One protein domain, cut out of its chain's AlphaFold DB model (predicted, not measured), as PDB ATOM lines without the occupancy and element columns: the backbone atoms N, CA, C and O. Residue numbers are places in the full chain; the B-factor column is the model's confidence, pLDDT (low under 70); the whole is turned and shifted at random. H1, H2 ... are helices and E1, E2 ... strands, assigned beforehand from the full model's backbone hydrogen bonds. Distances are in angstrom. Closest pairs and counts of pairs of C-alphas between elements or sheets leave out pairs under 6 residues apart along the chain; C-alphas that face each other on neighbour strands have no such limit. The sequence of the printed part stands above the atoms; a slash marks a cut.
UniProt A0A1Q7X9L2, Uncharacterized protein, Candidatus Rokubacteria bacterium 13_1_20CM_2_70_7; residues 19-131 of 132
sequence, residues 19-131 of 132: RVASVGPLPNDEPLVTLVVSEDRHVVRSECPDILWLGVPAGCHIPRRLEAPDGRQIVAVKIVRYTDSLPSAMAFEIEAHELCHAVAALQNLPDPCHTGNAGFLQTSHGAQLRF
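What this domain is: This is residues 19 to 131 of the 132 residues of an uncharacterized protein of Candidatus Rokubacteria bacterium 13_1_20CM_2_70_7 (UniProt A0A1Q7X9L2). Picture a four-stranded sheet as the middle slab, with the long helix H2 running slantwise over one face and the short helix H1 covering one end of the other face. A small hairpin, E5 and E6, lies past the E1 edge of this sheet, near the beginning of H2. The printed part has 113 residues, with two named helices and six named strands in the order E1 E2 H1 E3 E4 H2 E5 E6; the class is mixed, helices and strands. The large sheet is mixed, in the order E1 E2 E4 E3, and the small one is antiparallel. The whole is compact, with a radius of gyration of the C-alphas of 15.1 A, yet flat, spanning 42 by 40 by 20 A.

Where its parts are: Find C-alpha 19 at (234.363, 240.981, 239.287); there E1 begins, residues 19 to 25, and runs 18.5 A. E2, residues 31 to 38, comes back over 19.4 A, and H1 follows at residues 41 to 47. Next look for E3, residues 59 to 67, 26.2 A long, and E4, residues 73 to 82, 29.7 A long. H2, residues 89 to 105, runs 24.6 A from C-alpha 89 at (232.374, 241.315, 231.379). Last come E5, residues 120 to 122, and E6, residues 128 to 130, which ends at C-alpha 130 at (224.247, 252.904, 225.338).

How they stand to each other: Begin at the large sheet, whose edge strands are E1 and E3. E1 and E2 form an antiparallel hairpin, with N 21 and O 35 2.9 A apart, within hydrogen-bond range. E2 and E4 are parallel, with N 36 and O 79 at 2.8 A. E4 and E3 form another antiparallel hairpin, with N 62 and O 78 at 2.8 A. The domain has three layers, helices on both faces of the sheet: H1 and H2 lie on opposite faces. H2 has a height over the sheet of 8.5 A and lies over E1, E2 and, only just, E4, with 3 of its C-alphas there; its line stands at 35 degrees to E1 on the local plane. Its closest C-alphas to E2 are those of Cys 100 and Val 33, 5.7 A apart. H1, at a height over the sheet of 7.7 A, lies over E4 and runs along the strands; the closest C-alphas of H1 and E4 are those of Val 44 and Tyr 82, 6.3 A apart. The hairpin of E5 and E6 has N 121 and O 129 at 2.8 A, and E6 is apart from H2. In H1 and H2 every O i to N i+4 pair is within hydrogen-bond range.

The domain as a whole: The C-alphas farthest apart are those of Leu 54 and Gly 126, at 44.7 A. The printed part has no cut. The long links are H1 to E3, with 11 residues, and H2 to E5, with 14. Mean pLDDT of the printed part is 90.2; look for low confidence at residues 123 to 124, under 70.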
ATOM      1  N   ARG A  19     234.723 239.731 239.966       96.88
ATOM      2  CA  ARG A  19     234.363 240.981 239.287       96.88
ATOM      3  C   ARG A  19     233.762 241.957 240.288       96.88
ATOM      4  O   ARG A  19     232.940 241.568 241.116       96.88
ATOM      5  N   VAL A  20     234.172 243.219 240.181       97.12
ATOM      6  CA  VAL A  20     233.696 244.316 241.026       97.12
ATOM      7  C   VAL A  20     233.299 245.492 240.141       97.12
ATOM      8  O   VAL A  20     234.034 245.838 239.218       97.12
ATOM      9  N   ALA A  21     232.146 246.090 240.419       95.06
ATOM     10  CA  ALA A  21     231.678 247.317 239.788       95.06
ATOM     11  C   ALA A  21     231.149 248.277 240.850       95.06
ATOM     12  O   ALA A  21     230.539 247.853 241.832       95.06
ATOM     13  N   SER A  22     231.349 249.568 240.602       94.94
ATOM     14  CA  SER A  22     230.792 250.672 241.378       94.94
ATOM     15  C   SER A  22     230.092 251.616 240.408       94.94
ATOM     16  O   SER A  22     230.719 252.081 239.458       94.94
ATOM     17  N   VAL A  23     228.797 251.856 240.610       93.44
ATOM     18  CA  VAL A  23     227.938 252.597 239.674       93.44
ATOM     19  C   VAL A  23     227.097 253.621 240.433       93.44
ATOM     20  O   VAL A  23     226.768 253.430 241.606       93.44
ATOM     21  N   GLY A  24     226.751 254.712 239.750       93.19
ATOM     22  CA  GLY A  24     225.908 255.771 240.290       93.19
ATOM     23  C   GLY A  24     226.654 256.656 241.282       93.19
ATOM     24  O   GLY A  24     226.320 256.606 242.463       93.19
ATOM     25  N   PRO A  25     227.674 257.425 240.856       93.12
ATOM     26  CA  PRO A  25     228.375 258.335 241.754       93.12
ATOM     27  C   PRO A  25     227.392 259.314 242.407       93.12
ATOM     28  O   PRO A  25     226.537 259.907 241.745       93.12
ATOM     29  N   LEU A  26     227.519 259.461 243.719       90.62
ATOM     30  CA  LEU A  26     226.761 260.386 244.549       90.62
ATOM     31  C   LEU A  26     227.565 261.679 244.770       90.62
ATOM     32  O   LEU A  26     228.763 261.714 244.492       90.62
ATOM     33  N   PRO A  27     226.947 262.757 245.292       85.81
ATOM     34  CA  PRO A  27     227.627 264.044 245.468       85.81
ATOM     35  C   PRO A  27     228.865 264.033 246.384       85.81
ATOM     36  O   PRO A  27     229.612 265.004 246.399       85.81
ATOM     37  N   ASN A  28     229.061 262.973 247.170       83.56
ATOM     38  CA  ASN A  28     230.221 262.743 248.035       83.56
ATOM     39  C   ASN A  28     231.237 261.748 247.432       83.56
ATOM     40  O   ASN A  28     232.012 261.159 248.179       83.56
ATOM     41  N   ASP A  29     231.200 261.525 246.112       86.00
ATOM     42  CA  ASP A  29     232.029 260.569 245.354       86.00
ATOM     43  C   ASP A  29     231.848 259.091 245.740       86.00
ATOM     44  O   ASP A  29     232.574 258.208 245.276       86.00
ATOM     45  N   GLU A  30     230.838 258.778 246.550       90.69
ATOM     46  CA  GLU A  30     230.502 257.400 246.875       90.69
ATOM     47  C   GLU A  30     229.571 256.786 245.821       90.69
ATOM     48  O   GLU A  30     228.714 257.478 245.272       90.69
ATOM     49  N   PRO A  31     229.676 255.479 245.526       94.44
ATOM     50  CA  PRO A  31     228.752 254.832 244.606       94.44
ATOM     51  C   PRO A  31     227.404 254.543 245.273       94.44
ATOM     52  O   PRO A  31     227.341 254.100 246.425       94.44
ATOM     53  N   LEU A  32     226.323 254.706 244.513       95.88
ATOM     54  CA  LEU A  32     224.990 254.253 244.895       95.88
ATOM     55  C   LEU A  32     224.934 252.723 244.969       95.88
ATOM     56  O   LEU A  32     224.306 252.177 245.876       95.88
ATOM     57  N   VAL A  33     225.599 252.036 244.035       97.31
ATOM     58  CA  VAL A  33     225.658 250.571 243.981       97.31
ATOM     59  C   VAL A  33     227.096 250.089 243.850       97.31
ATOM     60  O   VAL A  33     227.829 250.513 242.959       97.31
ATOM     61  N   THR A  34     227.467 249.126 244.689       97.75
ATOM     62  CA  THR A  34     228.657 248.291 244.506       97.75
ATOM     63  C   THR A  34     228.223 246.844 244.307       97.75
ATOM     64  O   THR A  34     227.525 246.288 245.152       97.75
ATOM     65  N   LEU A  35     228.649 246.217 243.213       98.00
ATOM     66  CA  LEU A  35     228.388 244.810 242.920       98.00
ATOM     67  C   LEU A  35     229.696 244.019 242.972       98.00
ATOM     68  O   LEU A  35     230.650 244.356 242.274       98.00
ATOM     69  N   VAL A  36     229.716 242.947 243.760       98.19
ATOM     70  CA  VAL A  36     230.813 241.979 243.854       98.19
ATOM     71  C   VAL A  36     230.283 240.598 243.476       98.19
ATOM     72  O   VAL A  36     229.390 240.062 244.135       98.19
ATOM     73  N   VAL A  37     230.839 240.001 242.424       98.12
ATOM     74  CA  VAL A  37     230.522 238.631 241.994       98.12
ATOM     75  C   VAL A  37     231.808 237.821 242.009       98.12
ATOM     76  O   VAL A  37     232.766 238.181 241.324       98.12
ATOM     77  N   SER A  38     231.846 236.750 242.799       97.44
ATOM     78  CA  SER A  38     233.069 235.977 243.017       97.44
ATOM     79  C   SER A  38     232.833 234.474 242.930       97.44
ATOM     80  O   SER A  38     231.831 233.963 243.430       97.44
ATOM     81  N   GLU A  39     233.794 233.776 242.335       96.75
ATOM     82  CA  GLU A  39     233.930 232.316 242.402       96.75
ATOM     83  C   GLU A  39     234.633 231.869 243.694       96.75
ATOM     84  O   GLU A  39     234.692 230.676 243.997       96.75
ATOM     85  N   ASP A  40     235.154 232.813 244.486       95.19
ATOM     86  CA  ASP A  40     235.825 232.552 245.753       95.19
ATOM     87  C   ASP A  40     234.904 232.843 246.949       95.19
ATOM     88  O   ASP A  40     234.520 233.978 247.251       95.19
ATOM     89  N   ARG A  41     234.579 231.791 247.703       92.88
ATOM     90  CA  ARG A  41     233.758 231.901 248.917       92.88
ATOM     91  C   ARG A  41     234.466 232.642 250.049       92.88
ATOM     92  O   ARG A  41     233.779 233.167 250.927       92.88
ATOM     93  N   HIS A  42     235.798 232.700 250.051       92.75
ATOM     94  CA  HIS A  42     236.548 233.520 251.001       92.75
ATOM     95  C   HIS A  42     236.331 235.007 250.739       92.75
ATOM     96  O   HIS A  42     236.086 235.742 251.695       92.75
ATOM     97  N   VAL A  43     236.316 235.432 249.470       95.12
ATOM     98  CA  VAL A  43     235.945 236.803 249.093       95.12
ATOM     99  C   VAL A  43     234.519 237.092 249.551       95.12
ATOM    100  O   VAL A  43     234.305 238.050 250.284       95.12
ATOM    101  N   VAL A  44     233.551 236.224 249.236       95.44
ATOM    102  CA  VAL A  44     232.151 236.424 249.664       95.44
ATOM    103  C   VAL A  44     232.032 236.555 251.184       95.44
ATOM    104  O   VAL A  44     231.332 237.436 251.670       95.44
ATOM    105  N   ARG A  45     232.737 235.721 251.954       93.00
ATOM    106  CA  ARG A  45     232.720 235.797 253.422       93.00
ATOM    107  C   ARG A  45     233.359 237.085 253.945       93.00
ATOM    108  O   ARG A  45     232.806 237.686 254.858       93.00
ATOM    109  N   SER A  46     234.491 237.497 253.378       93.69
ATOM    110  CA  SER A  46     235.188 238.735 253.751       93.69
ATOM    111  C   SER A  46     234.339 239.974 253.466       93.69
ATOM    112  O   SER A  46     234.255 240.888 254.280       93.69
ATOM    113  N   GLU A  47     233.670 239.989 252.317       95.69
ATOM    114  CA  GLU A  47     232.853 241.115 251.872       95.69
ATOM    115  C   GLU A  47     231.488 241.193 252.588       95.69
ATOM    116  O   GLU A  47     230.829 242.233 252.496       95.69
ATOM    117  N   CYS A  48     231.103 240.132 253.315       94.06
ATOM    118  CA  CYS A  48     229.861 239.969 254.080       94.06
ATOM    119  C   CYS A  48     230.130 239.698 255.582       94.06
ATOM    120  O   CYS A  48     229.826 238.601 256.069       94.06
ATOM    121  N   PRO A  49     230.693 240.670 256.326       85.38
ATOM    122  CA  PRO A  49     231.242 240.451 257.670       85.38
ATOM    123  C   PRO A  49     230.199 240.098 258.746       85.38
ATOM    124  O   PRO A  49     230.518 239.359 259.672       85.38
ATOM    125  N   ASP A  50     228.952 240.558 258.604       82.75
ATOM    126  CA  ASP A  50     227.926 240.472 259.660       82.75
ATOM    127  C   ASP A  50     226.913 239.330 259.465       82.75
ATOM    128  O   ASP A  50     225.845 239.313 260.082       82.75
ATOM    129  N   ILE A  51     227.217 238.359 258.595       83.38
ATOM    130  CA  ILE A  51     226.344 237.204 258.358       83.38
ATOM    131  C   ILE A  51     226.855 235.976 259.108       83.38
ATOM    132  O   ILE A  51     227.933 235.446 258.838       83.38
ATOM    133  N   LEU A  52     226.015 235.462 260.009       81.81
ATOM    134  CA  LEU A  52     226.176 234.140 260.609       81.81
ATOM    135  C   LEU A  52     225.806 233.063 259.585       81.81
ATOM    136  O   LEU A  52     224.635 232.799 259.313       81.81
ATOM    137  N   TRP A  53     226.821 232.429 259.006       81.31
ATOM    138  CA  TRP A  53     226.641 231.374 258.015       81.31
ATOM    139  C   TRP A  53     226.348 230.030 258.686       81.31
ATOM    140  O   TRP A  53     227.239 229.408 259.256       81.31
ATOM    141  N   LEU A  54     225.115 229.541 258.554       77.56
ATOM    142  CA  LEU A  54     224.742 228.164 258.922       77.56
ATOM    143  C   LEU A  54     224.982 227.156 257.779       77.56
ATOM    144  O   LEU A  54     224.576 226.002 257.863       77.56
ATOM    145  N   GLY A  55     225.636 227.592 256.697       80.94
ATOM    146  CA  GLY A  55     225.861 226.813 255.486       80.94
ATOM    147  C   GLY A  55     226.886 227.467 254.561       80.94
ATOM    148  O   GLY A  55     227.750 228.232 254.995       80.94
ATOM    149  N   VAL A  56     226.805 227.151 253.271       82.69
ATOM    150  CA  VAL A  56     227.772 227.634 252.284       82.69
ATOM    151  C   VAL A  56     227.494 229.112 251.943       82.69
ATOM    152  O   VAL A  56     226.362 229.421 251.569       82.69
ATOM    153  N   PRO A  57     228.480 230.034 252.043       84.50
ATOM    154  CA  PRO A  57     228.261 231.448 251.739       84.50
ATOM    155  C   PRO A  57     227.768 231.664 250.305       84.50
ATOM    156  O   PRO A  57     228.463 231.297 249.354       84.50
ATOM    157  N   ALA A  58     226.577 232.251 250.169       89.38
ATOM    158  CA  ALA A  58     225.928 232.518 248.883       89.38
ATOM    159  C   ALA A  58     225.980 234.001 248.482       89.38
ATOM    160  O   ALA A  58     225.962 234.315 247.294       89.38
ATOM    161  N   GLY A  59     226.075 234.912 249.452       94.50
ATOM    162  CA  GLY A  59     226.077 236.348 249.197       94.50
ATOM    163  C   GLY A  59     225.356 237.162 250.263       94.50
ATOM    164  O   GLY A  59     224.700 236.611 251.146       94.50
ATOM    165  N   CYS A  60     225.472 238.478 250.165       95.38
ATOM    166  CA  CYS A  60     224.821 239.429 251.051       95.38
ATOM    167  C   CYS A  60     224.365 240.681 250.308       95.38
ATOM    168  O   CYS A  60     224.866 241.028 249.238       95.38
ATOM    169  N   HIS A  61     223.426 241.379 250.935       94.75
ATOM    170  CA  HIS A  61     222.997 242.715 250.561       94.75
ATOM    171  C   HIS A  61     223.201 243.625 251.774       94.75
ATOM    172  O   HIS A  61     222.562 243.429 252.809       94.75
ATOM    173  N   ILE A  62     224.105 244.593 251.649       95.50
ATOM    174  CA  ILE A  62     224.513 245.490 252.732       95.50
ATOM    175  C   ILE A  62     224.043 246.906 252.379       95.50
ATOM    176  O   ILE A  62     224.671 247.566 251.543       95.50
ATOM    177  N   PRO A  63     222.940 247.386 252.980       95.56
ATOM    178  CA  PRO A  63     222.519 248.769 252.832       95.56
ATOM    179  C   PRO A  63     223.394 249.685 253.696       95.56
ATOM    180  O   PRO A  63     223.692 249.377 254.850       95.56
ATOM    181  N   ARG A  64     223.749 250.852 253.163       94.31
ATOM    182  CA  ARG A  64     224.480 251.905 253.870       94.31
ATOM    183  C   ARG A  64     223.736 253.222 253.720       94.31
ATOM    184  O   ARG A  64     223.481 253.669 252.606       94.31
ATOM    185  N   ARG A  65     223.367 253.827 254.849       95.06
ATOM    186  CA  ARG A  65     222.699 255.133 254.873       95.06
ATOM    187  C   ARG A  65     223.731 256.242 254.751       95.06
ATOM    188  O   ARG A  65     224.727 256.220 255.469       95.06
ATOM    189  N   LEU A  66     223.456 257.177 253.861       92.56
ATOM    190  CA  LEU A  66     224.268 258.326 253.502       92.56
ATOM    191  C   LEU A  66     223.415 259.576 253.589       92.56
ATOM    192  O   LEU A  66     222.213 259.534 253.334       92.56
ATOM    193  N   GLU A  67     224.056 260.692 253.887       90.38
ATOM    194  CA  GLU A  67     223.425 262.000 253.838       90.38
ATOM    195  C   GLU A  67     223.974 262.762 252.633       90.38
ATOM    196  O   GLU A  67     225.185 262.929 252.486       90.38
ATOM    197  N   ALA A  68     223.083 263.171 251.735       84.81
ATOM    198  CA  ALA A  68     223.434 264.026 250.615       84.81
ATOM    199  C   ALA A  68     223.676 265.472 251.090       84.81
ATOM    200  O   ALA A  68     223.177 265.861 252.146       84.81
ATOM    201  N   PRO A  69     224.382 266.312 250.308       84.25
ATOM    202  CA  PRO A  69     224.654 267.704 250.684       84.25
ATOM    203  C   PRO A  69     223.403 268.559 250.938       84.25
ATOM    204  O   PRO A  69     223.485 269.586 251.602       84.25
ATOM    205  N   ASP A  70     222.252 268.149 250.402       86.25
ATOM    206  CA  ASP A  70     220.944 268.779 250.601       86.25
ATOM    207  C   ASP A  70     220.208 268.282 251.868       86.25
ATOM    208  O   ASP A  70     219.073 268.687 252.119       86.25
ATOM    209  N   GLY A  71     220.831 267.408 252.669       87.81
ATOM    210  CA  GLY A  71     220.268 266.800 253.879       87.81
ATOM    211  C   GLY A  71     219.368 265.584 253.623       87.81
ATOM    212  O   GLY A  71     218.833 264.996 254.568       87.81
ATOM    213  N   ARG A  72     219.176 265.172 252.364       89.38
ATOM    214  CA  ARG A  72     218.386 263.982 252.026       89.38
ATOM    215  C   ARG A  72     219.134 262.709 252.411       89.38
ATOM    216  O   ARG A  72     220.317 262.553 252.130       89.38
ATOM    217  N   GLN A  73     218.405 261.756 252.985       94.06
ATOM    218  CA  GLN A  73     218.931 260.423 253.262       94.06
ATOM    219  C   GLN A  73     218.910 259.570 251.988       94.06
ATOM    220  O   GLN A  73     217.865 259.422 251.353       94.06
ATOM    221  N   ILE A  74     220.058 259.001 251.635       95.06
ATOM    222  CA  ILE A  74     220.256 258.071 250.522       95.06
ATOM    223  C   ILE A  74     220.692 256.725 251.099       95.06
ATOM    224  O   ILE A  74     221.506 256.650 252.011       95.06
ATOM    225  N   VAL A  75     220.167 255.636 250.561       96.62
ATOM    226  CA  VAL A  75     220.602 254.271 250.839       96.62
ATOM    227  C   VAL A  75     221.436 253.801 249.656       96.62
ATOM    228  O   VAL A  75     220.902 253.460 248.601       96.62
ATOM    229  N   ALA A  76     222.754 253.787 249.836       96.81
ATOM    230  CA  ALA A  76     223.653 253.066 248.949       96.81
ATOM    231  C   ALA A  76     223.628 251.574 249.287       96.81
ATOM    232  O   ALA A  76     223.350 251.177 250.422       96.81
ATOM    233  N   VAL A  77     223.930 250.736 248.305       97.31
ATOM    234  CA  VAL A  77     223.830 249.288 248.439       97.31
ATOM    235  C   VAL A  77     225.101 248.621 247.945       97.31
ATOM    236  O   VAL A  77     225.539 248.841 246.819       97.31
ATOM    237  N   LYS A  78     225.648 247.722 248.760       97.75
ATOM    238  CA  LYS A  78     226.634 246.740 248.314       97.75
ATOM    239  C   LYS A  78     225.975 245.372 248.192       97.75
ATOM    240  O   LYS A  78     225.436 244.852 249.169       97.75
ATOM    241  N   ILE A  79     226.042 244.783 247.006       97.81
ATOM    242  CA  ILE A  79     225.572 243.428 246.723       97.81
ATOM    243  C   ILE A  79     226.789 242.552 246.485       97.81
ATOM    244  O   ILE A  79     227.624 242.845 245.634       97.81
ATOM    245  N   VAL A  80     226.880 241.461 247.231       97.88
ATOM    246  CA  VAL A  80     227.926 240.453 247.087       97.88
ATOM    247  C   VAL A  80     227.241 239.138 246.783       97.88
ATOM    248  O   VAL A  80     226.314 238.760 247.495       97.88
ATOM    249  N   ARG A  81     227.694 238.403 245.772       96.56
ATOM    250  CA  ARG A  81     227.205 237.044 245.527       96.56
ATOM    251  C   ARG A  81     228.303 236.103 245.078       96.56
ATOM    252  O   ARG A  81     229.234 236.480 244.365       96.56
ATOM    253  N   TYR A  82     228.144 234.860 245.498       96.31
ATOM    254  CA  TYR A  82     228.891 233.739 244.971       96.31
ATOM    255  C   TYR A  82     228.350 233.334 243.593       96.31
ATOM    256  O   TYR A  82     227.143 233.413 243.355       96.31
ATOM    257  N   THR A  83     229.223 232.845 242.718       95.88
ATOM    258  CA  THR A  83     228.845 232.141 241.488       95.88
ATOM    259  C   THR A  83     229.793 230.973 241.229       95.88
ATOM    260  O   THR A  83     230.967 231.049 241.573       95.88
ATOM    261  N   ASP A  84     229.308 229.905 240.598       94.12
ATOM    262  CA  ASP A  84     230.169 228.809 240.126       94.12
ATOM    263  C   ASP A  84     230.903 229.169 238.820       94.12
ATOM    264  O   ASP A  84     231.864 228.506 238.438       94.12
ATOM    265  N   SER A  85     230.437 230.209 238.119       94.62
ATOM    266  CA  SER A  85     231.063 230.731 236.904       94.62
ATOM    267  C   SER A  85     230.822 232.231 236.772       94.62
ATOM    268  O   SER A  85     229.685 232.704 236.896       94.62
ATOM    269  N   LEU A  86     231.883 233.001 236.531       95.75
ATOM    270  CA  LEU A  86     231.753 234.438 236.333       95.75
ATOM    271  C   LEU A  86     230.898 234.772 235.098       95.75
ATOM    272  O   LEU A  86     231.114 234.209 234.021       95.75
ATOM    273  N   PRO A  87     230.002 235.775 235.193       93.50
ATOM    274  CA  PRO A  87     229.381 236.344 234.008       93.50
ATOM    275  C   PRO A  87     230.445 236.919 233.062       93.50
ATOM    276  O   PRO A  87     231.557 237.296 233.469       93.50
ATOM    277  N   SER A  88     230.085 237.038 231.783       92.31
ATOM    278  CA  SER A  88     230.888 237.816 230.838       92.31
ATOM    279  C   SER A  88     231.050 239.254 231.348       92.31
ATOM    280  O   SER A  88     230.200 239.754 232.086       92.31
ATOM    281  N   ALA A  89     232.136 239.930 230.961       89.88
ATOM    282  CA  ALA A  89     232.374 241.315 231.379       89.88
ATOM    283  C   ALA A  89     231.182 242.226 231.033       89.88
ATOM    284  O   ALA A  89     230.698 242.956 231.887       89.88
ATOM    285  N   MET A  90     230.634 242.075 229.824       89.50
ATOM    286  CA  MET A  90     229.454 242.818 229.385       89.50
ATOM    287  C   MET A  90     228.220 242.518 230.245       89.50
ATOM    288  O   MET A  90     227.555 243.444 230.685       89.50
ATOM    289  N   ALA A  91     227.902 241.245 230.505       92.69
ATOM    290  CA  ALA A  91     226.729 240.903 231.313       92.69
ATOM    291  C   ALA A  91     226.849 241.440 232.750       92.69
ATOM    292  O   ALA A  91     225.865 241.905 233.317       92.69
ATOM    293  N   PHE A  92     228.060 241.413 233.310       94.19
ATOM    294  CA  PHE A  92     228.354 241.983 234.621       94.19
ATOM    295  C   PHE A  92     228.150 243.503 234.664       94.19
ATOM    296  O   PHE A  92     227.533 244.018 235.592       94.19
ATOM    297  N   GLU A  93     228.647 244.221 233.656       91.12
ATOM    298  CA  GLU A  93     228.488 245.673 233.555       91.12
ATOM    299  C   GLU A  93     227.020 246.083 233.378       91.12
ATOM    300  O   GLU A  93     226.571 247.022 234.033       91.12
ATOM    301  N   ILE A  94     226.260 245.345 232.559       91.62
ATOM    302  CA  ILE A  94     224.812 245.545 232.390       91.62
ATOM    303  C   ILE A  94     224.097 245.371 233.725       91.62
ATOM    304  O   ILE A  94     223.322 246.229 234.128       91.62
ATOM    305  N   GLU A  95     224.371 244.280 234.436       94.88
ATOM    306  CA  GLU A  95     223.737 244.025 235.726       94.88
ATOM    307  C   GLU A  95     224.025 245.142 236.734       94.88
ATOM    308  O   GLU A  95     223.105 245.632 237.384       94.88
ATOM    309  N   ALA A  96     225.282 245.577 236.848       94.50
ATOM    310  CA  ALA A  96     225.644 246.669 237.746       94.50
ATOM    311  C   ALA A  96     224.931 247.984 237.374       94.50
ATOM    312  O   ALA A  96     224.508 248.730 238.260       94.50
ATOM    313  N   HIS A  97     224.769 248.247 236.074       94.19
ATOM    314  CA  HIS A  97     224.065 249.415 235.556       94.19
ATOM    315  C   HIS A  97     222.561 249.384 235.870       94.19
ATOM    316  O   HIS A  97     222.031 250.327 236.456       94.19
ATOM    317  N   GLU A  98     221.883 248.279 235.574       94.69
ATOM    318  CA  GLU A  98     220.444 248.140 235.836       94.69
ATOM    319  C   GLU A  98     220.128 248.079 237.338       94.69
ATOM    320  O   GLU A  98     219.103 248.596 237.788       94.69
ATOM    321  N   LEU A  99     221.031 247.516 238.150       95.88
ATOM    322  CA  LEU A  99     220.919 247.585 239.610       95.88
ATOM    323  C   LEU A  99     220.976 249.031 240.112       95.88
ATOM    324  O   LEU A  99     220.229 249.380 241.026       95.88
ATOM    325  N   CYS A 100     221.821 249.876 239.516       95.81
ATOM    326  CA  CYS A 100     221.848 251.300 239.839       95.81
ATOM    327  C   CYS A 100     220.493 251.961 239.544       95.81
ATOM    328  O   CYS A 100     219.961 252.638 240.427       95.81
ATOM    329  N   HIS A 101     219.893 251.709 238.373       96.06
ATOM    330  CA  HIS A 101     218.567 252.243 238.029       96.06
ATOM    331  C   HIS A 101     217.491 251.780 239.005       96.06
ATOM    332  O   HIS A 101     216.706 252.594 239.494       96.06
ATOM    333  N   ALA A 102     217.488 250.494 239.360       96.69
ATOM    334  CA  ALA A 102     216.544 249.950 240.330       96.69
ATOM    335  C   ALA A 102     216.675 250.633 241.705       96.69
ATOM    336  O   ALA A 102     215.677 251.069 242.281       96.69
ATOM    337  N   VAL A 103     217.899 250.777 242.223       96.38
ATOM    338  CA  VAL A 103     218.157 251.408 243.530       96.38
ATOM    339  C   VAL A 103     217.852 252.911 243.507       96.38
ATOM    340  O   VAL A 103     217.325 253.437 244.492       96.38
ATOM    341  N   ALA A 104     218.139 253.602 242.403       95.75
ATOM    342  CA  ALA A 104     217.821 255.017 242.225       95.75
ATOM    343  C   ALA A 104     216.303 255.252 242.169       95.75
ATOM    344  O   ALA A 104     215.788 256.125 242.874       95.75
ATOM    345  N   ALA A 105     215.579 254.437 241.397       96.50
ATOM    346  CA  ALA A 105     214.131 254.536 241.233       96.50
ATOM    347  C   ALA A 105     213.378 254.296 242.550       96.50
ATOM    348  O   ALA A 105     212.463 255.051 242.879       96.50
ATOM    349  N   LEU A 106     213.804 253.311 243.352       96.25
ATOM    350  CA  LEU A 106     213.218 253.021 244.671       96.25
ATOM    351  C   LEU A 106     213.307 254.195 245.657       96.25
ATOM    352  O   LEU A 106     212.572 254.233 246.642       96.25
ATOM    353  N   GLN A 107     214.208 255.141 245.403       95.00
ATOM    354  CA  GLN A 107     214.501 256.275 246.276       95.00
ATOM    355  C   GLN A 107     214.190 257.625 245.620       95.00
ATOM    356  O   GLN A 107     214.487 258.672 246.198       95.00
ATOM    357  N   ASN A 108     213.599 257.610 244.418       93.69
ATOM    358  CA  ASN A 108     213.318 258.798 243.613       93.69
ATOM    359  C   ASN A 108     214.553 259.711 243.453       93.69
ATOM    360  O   ASN A 108     214.480 260.933 243.621       93.69
ATOM    361  N   LEU A 109     215.721 259.110 243.207       91.69
ATOM    362  CA  LEU A 109     216.948 259.857 242.934       91.69
ATOM    363  C   LEU A 109     216.961 260.317 241.466       91.69
ATOM    364  O   LEU A 109     216.467 259.589 240.604       91.69
ATOM    365  N   PRO A 110     217.545 261.494 241.155       88.38
ATOM    366  CA  PRO A 110     217.902 261.804 239.773       88.38
ATOM    367  C   PRO A 110     218.890 260.748 239.280       88.38
ATOM    368  O   PRO A 110     219.696 260.284 240.079       88.38
ATOM    369  N   ASP A 111     218.825 260.404 237.998       88.81
ATOM    370  CA  ASP A 111     219.588 259.326 237.364       88.81
ATOM    371  C   ASP A 111     221.111 259.480 237.551       88.81
ATOM    372  O   ASP A 111     221.765 260.216 236.803       88.81
ATOM    373  N   PRO A 112     221.708 258.793 238.544       90.94
ATOM    374  CA  PRO A 112     223.137 258.882 238.781       90.94
ATOM    375  C   PRO A 112     223.899 257.890 237.890       90.94
ATOM    376  O   PRO A 112     225.114 258.005 237.745       90.94
ATOM    377  N   CYS A 113     223.207 256.932 237.268       91.88
ATOM    378  CA  CYS A 113     223.770 255.769 236.585       91.88
ATOM    379  C   CYS A 113     224.383 256.122 235.227       91.88
ATOM    380  O   CYS A 113     225.218 255.380 234.709       91.88
ATOM    381  N   HIS A 114     224.003 257.274 234.675       90.62
ATOM    382  CA  HIS A 114     224.574 257.845 233.459       90.62
ATOM    383  C   HIS A 114     225.602 258.962 233.721       90.62
ATOM    384  O   HIS A 114     226.142 259.539 232.772       90.62
ATOM    385  N   THR A 115     225.915 259.277 234.981       84.62
ATOM    386  CA  THR A 115     226.905 260.312 235.316       84.62
ATOM    387  C   THR A 115     228.321 259.859 234.941       84.62
ATOM    388  O   THR A 115     228.746 258.757 235.276       84.62
ATOM    389  N   GLY A 116     229.076 260.715 234.245       74.12
ATOM    390  CA  GLY A 116     230.488 260.493 233.897       74.12
ATOM    391  C   GLY A 116     230.724 259.831 232.534       74.12
ATOM    392  O   GLY A 116     231.560 260.313 231.774       74.12
ATOM    393  N   ASN A 117     229.969 258.786 232.182       74.81
ATOM    394  CA  ASN A 117     230.109 258.076 230.899       74.81
ATOM    395  C   ASN A 117     228.849 258.106 230.017       74.81
ATOM    396  O   ASN A 117     228.812 257.393 229.020       74.81
ATOM    397  N   ALA A 118     227.815 258.876 230.376       79.19
ATOM    398  CA  ALA A 118     226.549 259.004 229.641       79.19
ATOM    399  C   ALA A 118     225.819 257.672 229.349       79.19
ATOM    400  O   ALA A 118     225.065 257.583 228.373       79.19
ATOM    401  N   GLY A 119     226.053 256.643 230.174       76.00
ATOM    402  CA  GLY A 119     225.442 255.321 230.022       76.00
ATOM    403  C   GLY A 119     226.074 254.435 228.965       76.00
ATOM    404  O   GLY A 119     225.430 253.505 228.487       76.00
ATOM    405  N   PHE A 120     227.311 254.716 228.562       81.06
ATOM    406  CA  PHE A 120     228.017 253.879 227.604       81.06
ATOM    407  C   PHE A 120     228.791 252.744 228.286       81.06
ATOM    408  O   PHE A 120     229.611 252.982 229.172       81.06
ATOM    409  N   LEU A 121     228.589 251.517 227.803       76.50
ATOM    410  CA  LEU A 121     229.475 250.375 228.031       76.50
ATOM    411  C   LEU A 121     230.343 250.154 226.797       76.50
ATOM    412  O   LEU A 121     229.839 250.161 225.669       76.50
ATOM    413  N   GLN A 122     231.640 249.937 227.001       75.69
ATOM    414  CA  GLN A 122     232.590 249.689 225.924       75.69
ATOM    415  C   GLN A 122     233.120 248.261 226.009       75.69
ATOM    416  O   GLN A 122     233.699 247.839 227.002       75.69
ATOM    417  N   THR A 123     232.942 247.510 224.929       69.56
ATOM    418  CA  THR A 123     233.459 246.144 224.834       69.56
ATOM    419  C   THR A 123     234.963 246.134 224.582       69.56
ATOM    420  O   THR A 123     235.520 247.071 224.004       69.56
ATOM    421  N   SER A 124     235.610 245.010 224.894       66.31
ATOM    422  CA  SER A 124     237.029 244.775 224.591       66.31
ATOM    423  C   SER A 124     237.383 244.864 223.098       66.31
ATOM    424  O   SER A 124     238.550 245.029 222.762       66.31
ATOM    425  N   HIS A 125     236.390 244.783 222.207       72.75
ATOM    426  CA  HIS A 125     236.554 244.892 220.753       72.75
ATOM    427  C   HIS A 125     236.106 246.261 220.203       72.75
ATOM    428  O   HIS A 125     235.957 246.424 218.995       72.75
ATOM    429  N   GLY A 126     235.856 247.245 221.073       72.19
ATOM    430  CA  GLY A 126     235.538 248.622 220.684       72.19
ATOM    431  C   GLY A 126     234.069 248.900 220.352       72.19
ATOM    432  O   GLY A 126     233.725 250.058 220.126       72.19
ATOM    433  N   ALA A 127     233.183 247.898 220.370       77.75
ATOM    434  CA  ALA A 127     231.742 248.136 220.278       77.75
ATOM    435  C   ALA A 127     231.241 248.896 221.516       77.75
ATOM    436  O   ALA A 127     231.680 248.601 222.631       77.75
ATOM    437  N   GLN A 128     230.324 249.844 221.313       81.31
ATOM    438  CA  GLN A 128     229.700 250.630 222.376       81.31
ATOM    439  C   GLN A 128     228.202 250.333 222.450       81.31
ATOM    440  O   GLN A 128     227.506 250.353 221.434       81.31
ATOM    441  N   LEU A 129     227.713 250.084 223.660       79.56
ATOM    442  CA  LEU A 129     226.293 249.954 223.981       79.56
ATOM    443  C   LEU A 129     225.897 251.146 224.843       79.56
ATOM    444  O   LEU A 129     226.616 251.471 225.782       79.56
ATOM    445  N   ARG A 130     224.775 251.799 224.532       82.25
ATOM    446  CA  ARG A 130     224.247 252.904 225.338       82.25
ATOM    447  C   ARG A 130     222.962 252.481 226.033       82.25
ATOM    448  O   ARG A 130     221.993 252.146 225.352       82.25
ATOM    449  N   PHE A 131     222.963 252.583 227.351       75.94
ATOM    450  CA  PHE A 131     221.796 252.428 228.209       75.94
ATOM    451  C   PHE A 131     221.096 253.789 228.340       75.94
ATOM    452  O   PHE A 131     221.737 254.840 228.214       75.94
TER     453      PHE A 131